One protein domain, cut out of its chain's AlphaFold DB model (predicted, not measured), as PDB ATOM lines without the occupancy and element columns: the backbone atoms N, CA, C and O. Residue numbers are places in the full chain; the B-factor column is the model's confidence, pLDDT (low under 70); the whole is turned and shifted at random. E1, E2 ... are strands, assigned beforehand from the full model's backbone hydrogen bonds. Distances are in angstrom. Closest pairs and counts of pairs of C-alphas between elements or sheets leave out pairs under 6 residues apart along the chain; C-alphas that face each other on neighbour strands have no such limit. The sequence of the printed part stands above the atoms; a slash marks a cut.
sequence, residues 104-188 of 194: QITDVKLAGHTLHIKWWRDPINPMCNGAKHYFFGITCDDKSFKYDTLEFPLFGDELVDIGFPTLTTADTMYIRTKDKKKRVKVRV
ATOM      1  N   GLN A 104     -92.009  19.048  -1.470       91.25
ATOM      2  CA  GLN A 104     -92.760  18.373  -2.530       91.25
ATOM      3  C   GLN A 104     -91.883  18.166  -3.759       91.25
ATOM      4  O   GLN A 104     -91.056  19.014  -4.079       91.25
ATOM      5  N   ILE A 105     -92.073  17.049  -4.460       92.00
ATOM      6  CA  ILE A 105     -91.348  16.748  -5.699       92.00
ATOM      7  C   ILE A 105     -92.272  16.959  -6.893       92.00
ATOM      8  O   ILE A 105     -93.411  16.497  -6.901       92.00
ATOM      9  N   THR A 106     -91.767  17.648  -7.913       93.75
ATOM     10  CA  THR A 106     -92.384  17.739  -9.238       93.75
ATOM     11  C   THR A 106     -91.436  17.159 -10.278       93.75
ATOM     12  O   THR A 106     -90.332  17.671 -10.463       93.75
ATOM     13  N   ASP A 107     -91.893  16.133 -10.991       95.62
ATOM     14  CA  ASP A 107     -91.140  15.535 -12.090       95.62
ATOM     15  C   ASP A 107     -91.499  16.205 -13.414       95.62
ATOM     16  O   ASP A 107     -92.673  16.318 -13.780       95.62
ATOM     17  N   VAL A 108     -90.485  16.621 -14.171       94.88
ATOM     18  CA  VAL A 108     -90.675  17.230 -15.492       94.88
ATOM     19  C   VAL A 108     -89.773  16.592 -16.535       94.88
ATOM     20  O   VAL A 108     -88.641  16.206 -16.258       94.88
ATOM     21  N   LYS A 109     -90.266  16.498 -17.772       96.38
ATOM     22  CA  LYS A 109     -89.486  15.977 -18.899       96.38
ATOM     23  C   LYS A 109     -88.870  17.118 -19.698       96.38
ATOM     24  O   LYS A 109     -89.592  17.969 -20.217       96.38
ATOM     25  N   LEU A 110     -87.552  17.090 -19.875       95.75
ATOM     26  CA  LEU A 110     -86.815  18.023 -20.723       95.75
ATOM     27  C   LEU A 110     -85.841  17.263 -21.620       95.75
ATOM     28  O   LEU A 110     -85.003  16.505 -21.156       95.75
ATOM     29  N   ALA A 111     -85.955  17.469 -22.930       93.62
ATOM     30  CA  ALA A 111     -85.065  16.867 -23.926       93.62
ATOM     31  C   ALA A 111     -84.944  15.327 -23.897       93.62
ATOM     32  O   ALA A 111     -84.040  14.798 -24.528       93.62
ATOM     33  N   GLY A 112     -85.894  14.620 -23.277       93.06
ATOM     34  CA  GLY A 112     -85.852  13.160 -23.110       93.06
ATOM     35  C   GLY A 112     -85.359  12.709 -21.733       93.06
ATOM     36  O   GLY A 112     -85.457  11.526 -21.434       93.06
ATOM     37  N   HIS A 113     -84.910  13.640 -20.890       93.00
ATOM     38  CA  HIS A 113     -84.501  13.400 -19.509       93.00
ATOM     39  C   HIS A 113     -85.627  13.762 -18.539       93.00
ATOM     40  O   HIS A 113     -86.420  14.671 -18.816       93.00
ATOM     41  N   THR A 114     -85.677  13.072 -17.402       96.12
ATOM     42  CA  THR A 114     -86.534  13.435 -16.268       96.12
ATOM     43  C   THR A 114     -85.723  14.281 -15.292       96.12
ATOM     44  O   THR A 114     -84.597  13.931 -14.936       96.12
ATOM     45  N   LEU A 115     -86.282  15.423 -14.906       94.44
ATOM     46  CA  LEU A 115     -85.764  16.284 -13.852       94.44
ATOM     47  C   LEU A 115     -86.695  16.172 -12.649       94.44
ATOM     48  O   LEU A 115     -87.906  16.339 -12.806       94.44
ATOM     49  N   HIS A 116     -86.121  15.930 -11.476       94.00
ATOM     50  CA  HIS A 116     -86.828  15.860 -10.202       94.00
ATOM     51  C   HIS A 116     -86.592  17.159  -9.450       94.00
ATOM     52  O   HIS A 116     -85.476  17.432  -9.001       94.00
ATOM     53  N   ILE A 117     -87.640  17.967  -9.343       93.12
ATOM     54  CA  ILE A 117     -87.576  19.284  -8.718       93.12
ATOM     55  C   ILE A 117     -88.167  19.162  -7.324       93.12
ATOM     56  O   ILE A 117     -89.374  18.971  -7.178       93.12
ATOM     57  N   LYS A 118     -87.317  19.261  -6.307       92.44
ATOM     58  CA  LYS A 118     -87.732  19.384  -4.911       92.44
ATOM     59  C   LYS A 118     -88.067  20.840  -4.639       92.44
ATOM     60  O   LYS A 118     -87.274  21.704  -4.981       92.44
ATOM     61  N   TRP A 119     -89.209  21.093  -4.017       90.94
ATOM     62  CA  TRP A 119     -89.676  22.414  -3.614       90.94
ATOM     63  C   TRP A 119     -89.878  22.457  -2.105       90.94
ATOM     64  O   TRP A 119     -90.506  21.550  -1.554       90.94
ATOM     65  N   TRP A 120     -89.430  23.529  -1.455       87.69
ATOM     66  CA  TRP A 120     -89.697  23.793  -0.039       87.69
ATOM     67  C   TRP A 120     -89.764  25.302   0.244       87.69
ATOM     68  O   TRP A 120     -89.477  26.134  -0.620       87.69
ATOM     69  N   ARG A 121     -90.204  25.673   1.449       79.19
ATOM     70  CA  ARG A 121     -90.296  27.067   1.914       79.19
ATOM     71  C   ARG A 121     -89.602  27.200   3.245       79.19
ATOM     72  O   ARG A 121     -89.925  26.417   4.125       79.19
ATOM     73  N   ASP A 122     -88.747  28.204   3.406       69.38
ATOM     74  CA  ASP A 122     -88.172  28.535   4.710       69.38
ATOM     75  C   ASP A 122     -89.296  28.863   5.728       69.38
ATOM     76  O   ASP A 122     -90.089  29.782   5.482       69.38
ATOM     77  N   PRO A 123     -89.408  28.117   6.845       59.44
ATOM     78  CA  PRO A 123     -90.430  28.317   7.865       59.44
ATOM     79  C   PRO A 123     -90.166  29.570   8.706       59.44
ATOM     80  O   PRO A 123     -91.095  30.091   9.323       59.44
ATOM     81  N   ILE A 124     -88.922  30.054   8.740       57.59
ATOM     82  CA  ILE A 124     -88.505  31.244   9.484       57.59
ATOM     83  C   ILE A 124     -88.786  32.494   8.646       57.59
ATOM     84  O   ILE A 124     -89.395  33.438   9.147       57.59
ATOM     85  N   ASN A 125     -88.415  32.477   7.362       58.72
ATOM     86  CA  ASN A 125     -88.581  33.613   6.450       58.72
ATOM     87  C   ASN A 125     -89.372  33.245   5.178       58.72
ATOM     88  O   ASN A 125     -88.837  33.300   4.069       58.72
ATOM     89  N   PRO A 126     -90.681  32.944   5.281       55.47
ATOM     90  CA  PRO A 126     -91.504  32.613   4.112       55.47
ATOM     91  C   PRO A 126     -91.700  33.802   3.152       55.47
ATOM     92  O   PRO A 126     -92.177  33.634   2.026       55.47
ATOM     93  N   MET A 127     -91.370  35.012   3.613       55.75
ATOM     94  CA  MET A 127     -91.479  36.269   2.885       55.75
ATOM     95  C   MET A 127     -90.224  37.107   3.158       55.75
ATOM     96  O   MET A 127     -89.999  37.495   4.300       55.75
ATOM     97  N   CYS A 128     -89.450  37.450   2.130       50.44
ATOM     98  CA  CYS A 128     -88.414  38.481   2.216       50.44
ATOM     99  C   CYS A 128     -88.872  39.677   1.369       50.44
ATOM    100  O   CYS A 128     -89.405  39.503   0.273       50.44
ATOM    101  N   ASN A 129     -88.785  40.893   1.914       52.56
ATOM    102  CA  ASN A 129     -89.236  42.131   1.255       52.56
ATOM    103  C   ASN A 129     -90.681  42.097   0.705       52.56
ATOM    104  O   ASN A 129     -90.989  42.722  -0.307       52.56
ATOM    105  N   GLY A 130     -91.588  41.361   1.358       55.00
ATOM    106  CA  GLY A 130     -92.993  41.264   0.940       55.00
ATOM    107  C   GLY A 130     -93.257  40.323  -0.244       55.00
ATOM    108  O   GLY A 130     -94.404  40.215  -0.676       55.00
ATOM    109  N   ALA A 131     -92.239  39.609  -0.735       62.78
ATOM    110  CA  ALA A 131     -92.369  38.591  -1.771       62.78
ATOM    111  C   ALA A 131     -92.229  37.179  -1.193       62.78
ATOM    112  O   ALA A 131     -91.396  36.927  -0.317       62.78
ATOM    113  N   LYS A 132     -93.028  36.241  -1.713       70.50
ATOM    114  CA  LYS A 132     -92.893  34.816  -1.389       70.50
ATOM    115  C   LYS A 132     -91.576  34.303  -1.955       70.50
ATOM    116  O   LYS A 132     -91.260  34.592  -3.104       70.50
ATOM    117  N   HIS A 133     -90.850  33.531  -1.158       75.69
ATOM    118  CA  HIS A 133     -89.636  32.855  -1.597       75.69
ATOM    119  C   HIS A 133     -89.899  31.354  -1.658       75.69
ATOM    120  O   HIS A 133     -90.396  30.756  -0.701       75.69
ATOM    121  N   TYR A 134     -89.593  30.753  -2.802       83.38
ATOM    122  CA  TYR A 134     -89.652  29.313  -2.996       83.38
ATOM    123  C   TYR A 134     -88.241  28.804  -3.207       83.38
ATOM    124  O   TYR A 134     -87.549  29.242  -4.129       83.38
ATOM    125  N   PHE A 135     -87.835  27.868  -2.361       86.62
ATOM    126  CA  PHE A 135     -86.577  27.175  -2.538       86.62
ATOM    127  C   PHE A 135     -86.794  25.940  -3.392       86.62
ATOM    128  O   PHE A 135     -87.847  25.290  -3.320       86.62
ATOM    129  N   PHE A 136     -85.796  25.624  -4.204       88.69
ATOM    130  CA  PHE A 136     -85.829  24.436  -5.024       88.69
ATOM    131  C   PHE A 136     -84.450  23.835  -5.250       88.69
ATOM    132  O   PHE A 136     -83.442  24.528  -5.296       88.69
ATOM    133  N   GLY A 137     -84.447  22.526  -5.468       89.69
ATOM    134  CA  GLY A 137     -83.282  21.743  -5.853       89.69
ATOM    135  C   GLY A 137     -83.658  20.830  -7.006       89.69
ATOM    136  O   GLY A 137     -84.768  20.288  -7.037       89.69
ATOM    137  N   ILE A 138     -82.770  20.682  -7.989       90.25
ATOM    138  CA  ILE A 138     -83.063  19.926  -9.209       90.25
ATOM    139  C   ILE A 138     -82.036  18.817  -9.384       90.25
ATOM    140  O   ILE A 138     -80.850  19.055  -9.597       90.25
ATOM    141  N   THR A 139     -82.525  17.582  -9.394       90.88
ATOM    142  CA  THR A 139     -81.721  16.406  -9.744       90.88
ATOM    143  C   THR A 139     -82.179  15.825 -11.080       90.88
ATOM    144  O   THR A 139     -83.294  16.076 -11.538       90.88
ATOM    145  N   CYS A 140     -81.302  15.078 -11.743       90.69
ATOM    146  CA  CYS A 140     -81.597  14.403 -13.004       90.69
ATOM    147  C   CYS A 140     -81.057  12.976 -12.955       90.69
ATOM    148  O   CYS A 140     -79.962  12.756 -12.429       90.69
ATOM    149  N   ASP A 141     -81.788  12.035 -13.557       86.44
ATOM    150  CA  ASP A 141     -81.328  10.653 -13.751       86.44
ATOM    151  C   ASP A 141     -79.973  10.596 -14.482       86.44
ATOM    152  O   ASP A 141     -79.124   9.750 -14.199       86.44
ATOM    153  N   ASP A 142     -79.745  11.536 -15.406       89.25
ATOM    154  CA  ASP A 142     -78.470  11.732 -16.087       89.25
ATOM    155  C   ASP A 142     -77.694  12.893 -15.450       89.25
ATOM    156  O   ASP A 142     -77.941  14.068 -15.726       89.25
ATOM    157  N   LYS A 143     -76.693  12.559 -14.630       83.56
ATOM    158  CA  LYS A 143     -75.827  13.539 -13.947       83.56
ATOM    159  C   LYS A 143     -75.030  14.439 -14.900       83.56
ATOM    160  O   LYS A 143     -74.517  15.479 -14.479       83.56
ATOM    161  N   SER A 144     -74.869  14.041 -16.163       87.88
ATOM    162  CA  SER A 144     -74.146  14.827 -17.165       87.88
ATOM    163  C   SER A 144     -75.031  15.859 -17.866       87.88
ATOM    164  O   SER A 144     -74.507  16.805 -18.460       87.88
ATOM    165  N   PHE A 145     -76.356  15.727 -17.756       89.56
ATOM    166  CA  PHE A 145     -77.308  16.630 -18.384       89.56
ATOM    167  C   PHE A 145     -77.199  18.046 -17.803       89.56
ATOM    168  O   PHE A 145     -77.206  18.253 -16.589       89.56
ATOM    169  N   LYS A 146     -77.084  19.043 -18.687       88.50
ATOM    170  CA  LYS A 146     -76.922  20.454 -18.314       88.50
ATOM    171  C   LYS A 146     -78.126  21.281 -18.752       88.50
ATOM    172  O   LYS A 146     -78.577  21.192 -19.897       88.50
ATOM    173  N   TYR A 147     -78.578  22.153 -17.861       91.31
ATOM    174  CA  TYR A 147     -79.729  23.029 -18.057       91.31
ATOM    175  C   TYR A 147     -79.485  24.416 -17.440       91.31
ATOM    176  O   TYR A 147     -78.533  24.599 -16.679       91.31
ATOM    177  N   ASP A 148     -80.327  25.381 -17.808       90.31
ATOM    178  CA  ASP A 148     -80.489  26.667 -17.118       90.31
ATOM    179  C   ASP A 148     -81.874  26.714 -16.471       90.31
ATOM    180  O   ASP A 148     -82.842  26.189 -17.039       90.31
ATOM    181  N   THR A 149     -81.973  27.397 -15.336       91.19
ATOM    182  CA  THR A 149     -83.230  27.774 -14.689       91.19
ATOM    183  C   THR A 149     -83.492  29.260 -14.909       91.19
ATOM    184  O   THR A 149     -82.580  30.084 -14.905       91.19
ATOM    185  N   LEU A 150     -84.751  29.593 -15.175       89.69
ATOM    186  CA  LEU A 150     -85.182  30.922 -15.591       89.69
ATOM    187  C   LEU A 150     -86.471  31.316 -14.871       89.69
ATOM    188  O   LEU A 150     -87.332  30.465 -14.634       89.69
ATOM    189  N   GLU A 151     -86.671  32.608 -14.651       88.62
ATOM    190  CA  GLU A 151     -87.910  33.157 -14.100       88.62
ATOM    191  C   GLU A 151     -88.303  34.470 -14.779       88.62
ATOM    192  O   GLU A 151     -87.491  35.122 -15.436       88.62
ATOM    193  N   PHE A 152     -89.578  34.843 -14.645       78.69
ATOM    194  CA  PHE A 152     -89.964  36.239 -14.819       78.69
ATOM    195  C   PHE A 152     -89.792  36.908 -13.457       78.69
ATOM    196  O   PHE A 152     -90.461  36.481 -12.511       78.69
ATOM    197  N   PRO A 153     -88.913  37.910 -13.330       71.62
ATOM    198  CA  PRO A 153     -88.757  38.608 -12.069       71.62
ATOM    199  C   PRO A 153     -90.054  39.363 -11.752       71.62
ATOM    200  O   PRO A 153     -90.787  39.755 -12.660       71.62
ATOM    201  N   LEU A 154     -90.331  39.594 -10.465       68.00
ATOM    202  CA  LEU A 154     -91.582  40.197  -9.963       68.00
ATOM    203  C   LEU A 154     -92.055  41.448 -10.725       68.00
ATOM    204  O   LEU A 154     -93.259  41.677 -10.834       68.00
ATOM    205  N   PHE A 155     -91.121  42.250 -11.239       65.62
ATOM    206  CA  PHE A 155     -91.395  43.514 -11.925       65.62
ATOM    207  C   PHE A 155     -90.888  43.558 -13.375       65.62
ATOM    208  O   PHE A 155     -90.833  44.637 -13.958       65.62
ATOM    209  N   GLY A 156     -90.499  42.416 -13.953       68.62
ATOM    210  CA  GLY A 156     -90.010  42.339 -15.331       68.62
ATOM    211  C   GLY A 156     -90.950  41.579 -16.257       68.62
ATOM    212  O   GLY A 156     -91.681  40.678 -15.850       68.62
ATOM    213  N   ASP A 157     -90.904  41.938 -17.534       78.06
ATOM    214  CA  ASP A 157     -91.602  41.276 -18.636       78.06
ATOM    215  C   ASP A 157     -90.681  40.358 -19.457       78.06
ATOM    216  O   ASP A 157     -91.131  39.679 -20.384       78.06
ATOM    217  N   GLU A 158     -89.404  40.282 -19.082       81.62
ATOM    218  CA  GLU A 158     -88.406  39.426 -19.707       81.62
ATOM    219  C   GLU A 158     -88.088  38.191 -18.863       81.62
ATOM    220  O   GLU A 158     -88.092  38.210 -17.631       81.62
ATOM    221  N   LEU A 159     -87.796  37.094 -19.560       84.56
ATOM    222  CA  LEU A 159     -87.374  35.848 -18.937       84.56
ATOM    223  C   LEU A 159     -85.863  35.891 -18.693       84.56
ATOM    224  O   LEU A 159     -85.088  35.848 -19.653       84.56
ATOM    225  N   VAL A 160     -85.458  35.917 -17.427       83.44
ATOM    226  CA  VAL A 160     -84.057  36.033 -16.998       83.44
ATOM    227  C   VAL A 160     -83.567  34.736 -16.361       83.44
ATOM    228  O   VAL A 160     -84.375  33.922 -15.911       83.44
ATOM    229  N   ASP A 161     -82.250  34.519 -16.353       83.69
ATOM    230  CA  ASP A 161     -81.647  33.419 -15.591       83.69
ATOM    231  C   ASP A 161     -81.827  33.700 -14.089       83.69
ATOM    232  O   ASP A 161     -81.721  34.848 -13.652       83.69
ATOM    233  N   ILE A 162     -82.134  32.668 -13.300       78.38
ATOM    234  CA  ILE A 162     -82.335  32.841 -11.857       78.38
ATOM    235  C   ILE A 162     -80.993  33.213 -11.210       78.38
ATOM    236  O   ILE A 162     -80.015  32.476 -11.331       78.38
ATOM    237  N   GLY A 163     -80.959  34.360 -10.524       59.91
ATOM    238  CA  GLY A 163     -79.742  34.908  -9.910       59.91
ATOM    239  C   GLY A 163     -79.224  34.104  -8.714       59.91
ATOM    240  O   GLY A 163     -78.017  34.058  -8.496       59.91
ATOM    241  N   PHE A 164     -80.120  33.428  -7.986       65.19
ATOM    242  CA  PHE A 164     -79.786  32.501  -6.904       65.19
ATOM    243  C   PHE A 164     -80.181  31.076  -7.311       65.19
ATOM    244  O   PHE A 164     -81.370  30.817  -7.489       65.19
ATOM    245  N   PRO A 165     -79.234  30.129  -7.461       65.44
ATOM    246  CA  PRO A 165     -79.474  28.859  -8.159       65.44
ATOM    247  C   PRO A 165     -80.633  28.012  -7.618       65.44
ATOM    248  O   PRO A 165     -81.166  27.187  -8.358       65.44
ATOM    249  N   THR A 166     -81.014  28.220  -6.358       76.38
ATOM    250  CA  THR A 166     -81.976  27.406  -5.607       76.38
ATOM    251  C   THR A 166     -83.134  28.219  -5.025       76.38
ATOM    252  O   THR A 166     -83.844  27.733  -4.148       76.38
ATOM    253  N   LEU A 167     -83.351  29.458  -5.487       81.06
ATOM    254  CA  LEU A 167     -84.383  30.346  -4.951       81.06
ATOM    255  C   LEU A 167     -85.082  31.128  -6.063       81.06
ATOM    256  O   LEU A 167     -84.443  31.745  -6.906       81.06
ATOM    257  N   THR A 168     -86.412  31.113  -6.049       81.56
ATOM    258  CA  THR A 168     -87.258  31.876  -6.974       81.56
ATOM    259  C   THR A 168     -88.339  32.626  -6.210       81.56
ATOM    260  O   THR A 168     -88.872  32.142  -5.208       81.56
ATOM    261  N   THR A 169     -88.682  33.814  -6.700       78.69
ATOM    262  CA  THR A 169     -89.836  34.588  -6.203       78.69
ATOM    263  C   THR A 169     -91.071  34.434  -7.089       78.69
ATOM    264  O   THR A 169     -92.152  34.927  -6.762       78.69
ATOM    265  N   ALA A 170     -90.930  33.729  -8.212       81.69
ATOM    266  CA  ALA A 170     -91.991  33.515  -9.172       81.69
ATOM    267  C   ALA A 170     -92.781  32.240  -8.850       81.69
ATOM    268  O   ALA A 170     -92.223  31.182  -8.575       81.69
ATOM    269  N   ASP A 171     -94.104  32.283  -9.028       86.25
ATOM    270  CA  ASP A 171     -94.956  31.080  -8.973       86.25
ATOM    271  C   ASP A 171     -94.720  30.133 -10.176       86.25
ATOM    272  O   ASP A 171     -95.325  29.064 -10.306       86.25
ATOM    273  N   THR A 172     -93.880  30.545 -11.126       89.94
ATOM    274  CA  THR A 172     -93.521  29.784 -12.320       89.94
ATOM    275  C   THR A 172     -92.038  29.944 -12.627       89.94
ATOM    276  O   THR A 172     -91.580  31.044 -12.927       89.94
ATOM    277  N   MET A 173     -91.348  28.811 -12.714       92.38
ATOM    278  CA  MET A 173     -89.991  28.687 -13.233       92.38
ATOM    279  C   MET A 173     -90.013  28.086 -14.645       92.38
ATOM    280  O   MET A 173     -90.931  27.357 -15.032       92.38
ATOM    281  N   TYR A 174     -88.977  28.350 -15.430       94.06
ATOM    282  CA  TYR A 174     -88.725  27.668 -16.691       94.06
ATOM    283  C   TYR A 174     -87.361  26.997 -16.649       94.06
ATOM    284  O   TYR A 174     -86.394  27.573 -16.171       94.06
ATOM    285  N   ILE A 175     -87.270  25.794 -17.204       93.94
ATOM    286  CA  ILE A 175     -85.998  25.083 -17.341       93.94
ATOM    287  C   ILE A 175     -85.722  24.911 -18.824       93.94
ATOM    288  O   ILE A 175     -86.591  24.419 -19.552       93.94
ATOM    289  N   ARG A 176     -84.539  25.314 -19.295       94.94
ATOM    290  CA  ARG A 176     -84.131  25.127 -20.696       94.94
ATOM    291  C   ARG A 176     -82.824  24.355 -20.814       94.94
ATOM    292  O   ARG A 176     -81.988  24.384 -19.920       94.94
ATOM    293  N   THR A 177     -82.628  23.690 -21.945       93.06
ATOM    294  CA  THR A 177     -81.342  23.070 -22.298       93.06
ATOM    295  C   THR A 177     -80.263  24.136 -22.518       93.06
ATOM    296  O   THR A 177     -80.573  25.215 -23.020       93.06
ATOM    297  N   LYS A 178     -78.984  23.847 -22.222       89.81
ATOM    298  CA  LYS A 178     -77.872  24.808 -22.438       89.81
ATOM    299  C   LYS A 178     -77.743  25.301 -23.887       89.81
ATOM    300  O   LYS A 178     -77.313  26.425 -24.121       89.81
ATOM    301  N   ASP A 179     -78.152  24.487 -24.862       90.19
ATOM    302  CA  ASP A 179     -78.207  24.871 -26.282       90.19
ATOM    303  C   ASP A 179     -79.407  25.774 -26.640       90.19
ATOM    304  O   ASP A 179     -79.572  26.161 -27.796       90.19
ATOM    305  N   LYS A 180     -80.250  26.097 -25.650       91.31
ATOM    306  CA  LYS A 180     -81.434  26.962 -25.713       91.31
ATOM    307  C   LYS A 180     -82.551  26.477 -26.647       91.31
ATOM    308  O   LYS A 180     -83.472  27.239 -26.930       91.31
ATOM    309  N   LYS A 181     -82.525  25.216 -27.101       92.25
ATOM    310  CA  LYS A 181     -83.508  24.685 -28.068       92.25
ATOM    311  C   LYS A 181     -84.799  24.171 -27.445       92.25
ATOM    312  O   LYS A 181     -85.843  24.212 -28.093       92.25
ATOM    313  N   LYS A 182     -84.743  23.630 -26.227       94.50
ATOM    314  CA  LYS A 182     -85.908  23.055 -25.541       94.50
ATOM    315  C   LYS A 182     -86.102  23.740 -24.201       94.50
ATOM    316  O   LYS A 182     -85.133  24.006 -23.499       94.50
ATOM    317  N   ARG A 183     -87.361  23.987 -23.843       96.12
ATOM    318  CA  ARG A 183     -87.752  24.596 -22.571       96.12
ATOM    319  C   ARG A 183     -89.020  23.943 -22.045       96.12
ATOM    320  O   ARG A 183     -89.912  23.624 -22.829       96.12
ATOM    321  N   VAL A 184     -89.112  23.801 -20.731       96.56
ATOM    322  CA  VAL A 184     -90.315  23.368 -20.020       96.56
ATOM    323  C   VAL A 184     -90.719  24.432 -19.003       96.56
ATOM    324  O   VAL A 184     -89.864  25.095 -18.419       96.56
ATOM    325  N   LYS A 185     -92.028  24.628 -18.839       96.00
ATOM    326  CA  LYS A 185     -92.618  25.495 -17.817       96.00
ATOM    327  C   LYS A 185     -92.934  24.647 -16.590       96.00
ATOM    328  O   LYS A 185     -93.578  23.610 -16.728       96.00
ATOM    329  N   VAL A 186     -92.532  25.113 -15.418       94.50
ATOM    330  CA  VAL A 186     -92.736  24.442 -14.136       94.50
ATOM    331  C   VAL A 186     -93.481  25.394 -13.212       94.50
ATOM    332  O   VAL A 186     -93.052  26.527 -13.010       94.50
ATOM    333  N   ARG A 187     -94.625  24.961 -12.682       92.56
ATOM    334  CA  ARG A 187     -95.358  25.728 -11.672       92.56
ATOM    335  C   ARG A 187     -94.950  25.272 -10.286       92.56
ATOM    336  O   ARG A 187     -94.791  24.076 -10.058       92.56
ATOM    337  N   VAL A 188     -94.843  26.236  -9.386       89.56
ATOM    338  CA  VAL A 188     -94.687  25.982  -7.960       89.56
ATOM    339  C   VAL A 188     -95.965  25.286  -7.450       89.56
ATOM    340  O   VAL A 188     -97.064  25.734  -7.795       89.56
TER     341      VAL A 188
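Overview. This is residues 104 to 188 of the 194 residues of an uncharacterized protein of Cylindrobasidium torrendii FP15055 ss-10 (UniProt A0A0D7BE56). Two antiparallel three-stranded sheets, E1-E2-E3 and E4-E5-E6, lie face to face as a small sandwich, closer along E1 and E6 than along E3 and E4. A long loop, residues 121 to 133, lies at one end. The 85 printed residues are all strand in class, with six named strands, E1 to E6 in chain order, holding 38 residues, under half; the whole is compact, radius of gyration of the C-alphas 12.9 A, spanning 37 by 28 by 17 A.

Arrangement. E1, residues 104 to 110, E2, 113 to 120, and E3, 134 to 140, form a strongly twisted meander, successive antiparallel neighbours; N 106 and O 117 are 2.8 A apart, N 116 and O 139 2.8 A. E4, 147 to 151, E5, 172 to 177, and E6, 183 to 187, form a second meander, its C-alphas up to 3.1 A off their best plane; N 150 and O 174 are 2.8 A apart, N 173 and O 186 2.9 A. The closest C-alphas of E1 and E6, Leu 110 and Val 184, are 6.4 A apart.

Along the chain. E1 begins at C-alpha 104 (-92.760, 18.373, -2.530); E2 is 22.7 A long; E6 ends at C-alpha 187 (-95.358, 25.728, -11.672).

Size, cuts and confidence. The printed part has no cut. Links E2 to E3 and E4 to E5 are long. Residues 122 to 131, 154 to 156 and 163 to 165 have pLDDT under 70.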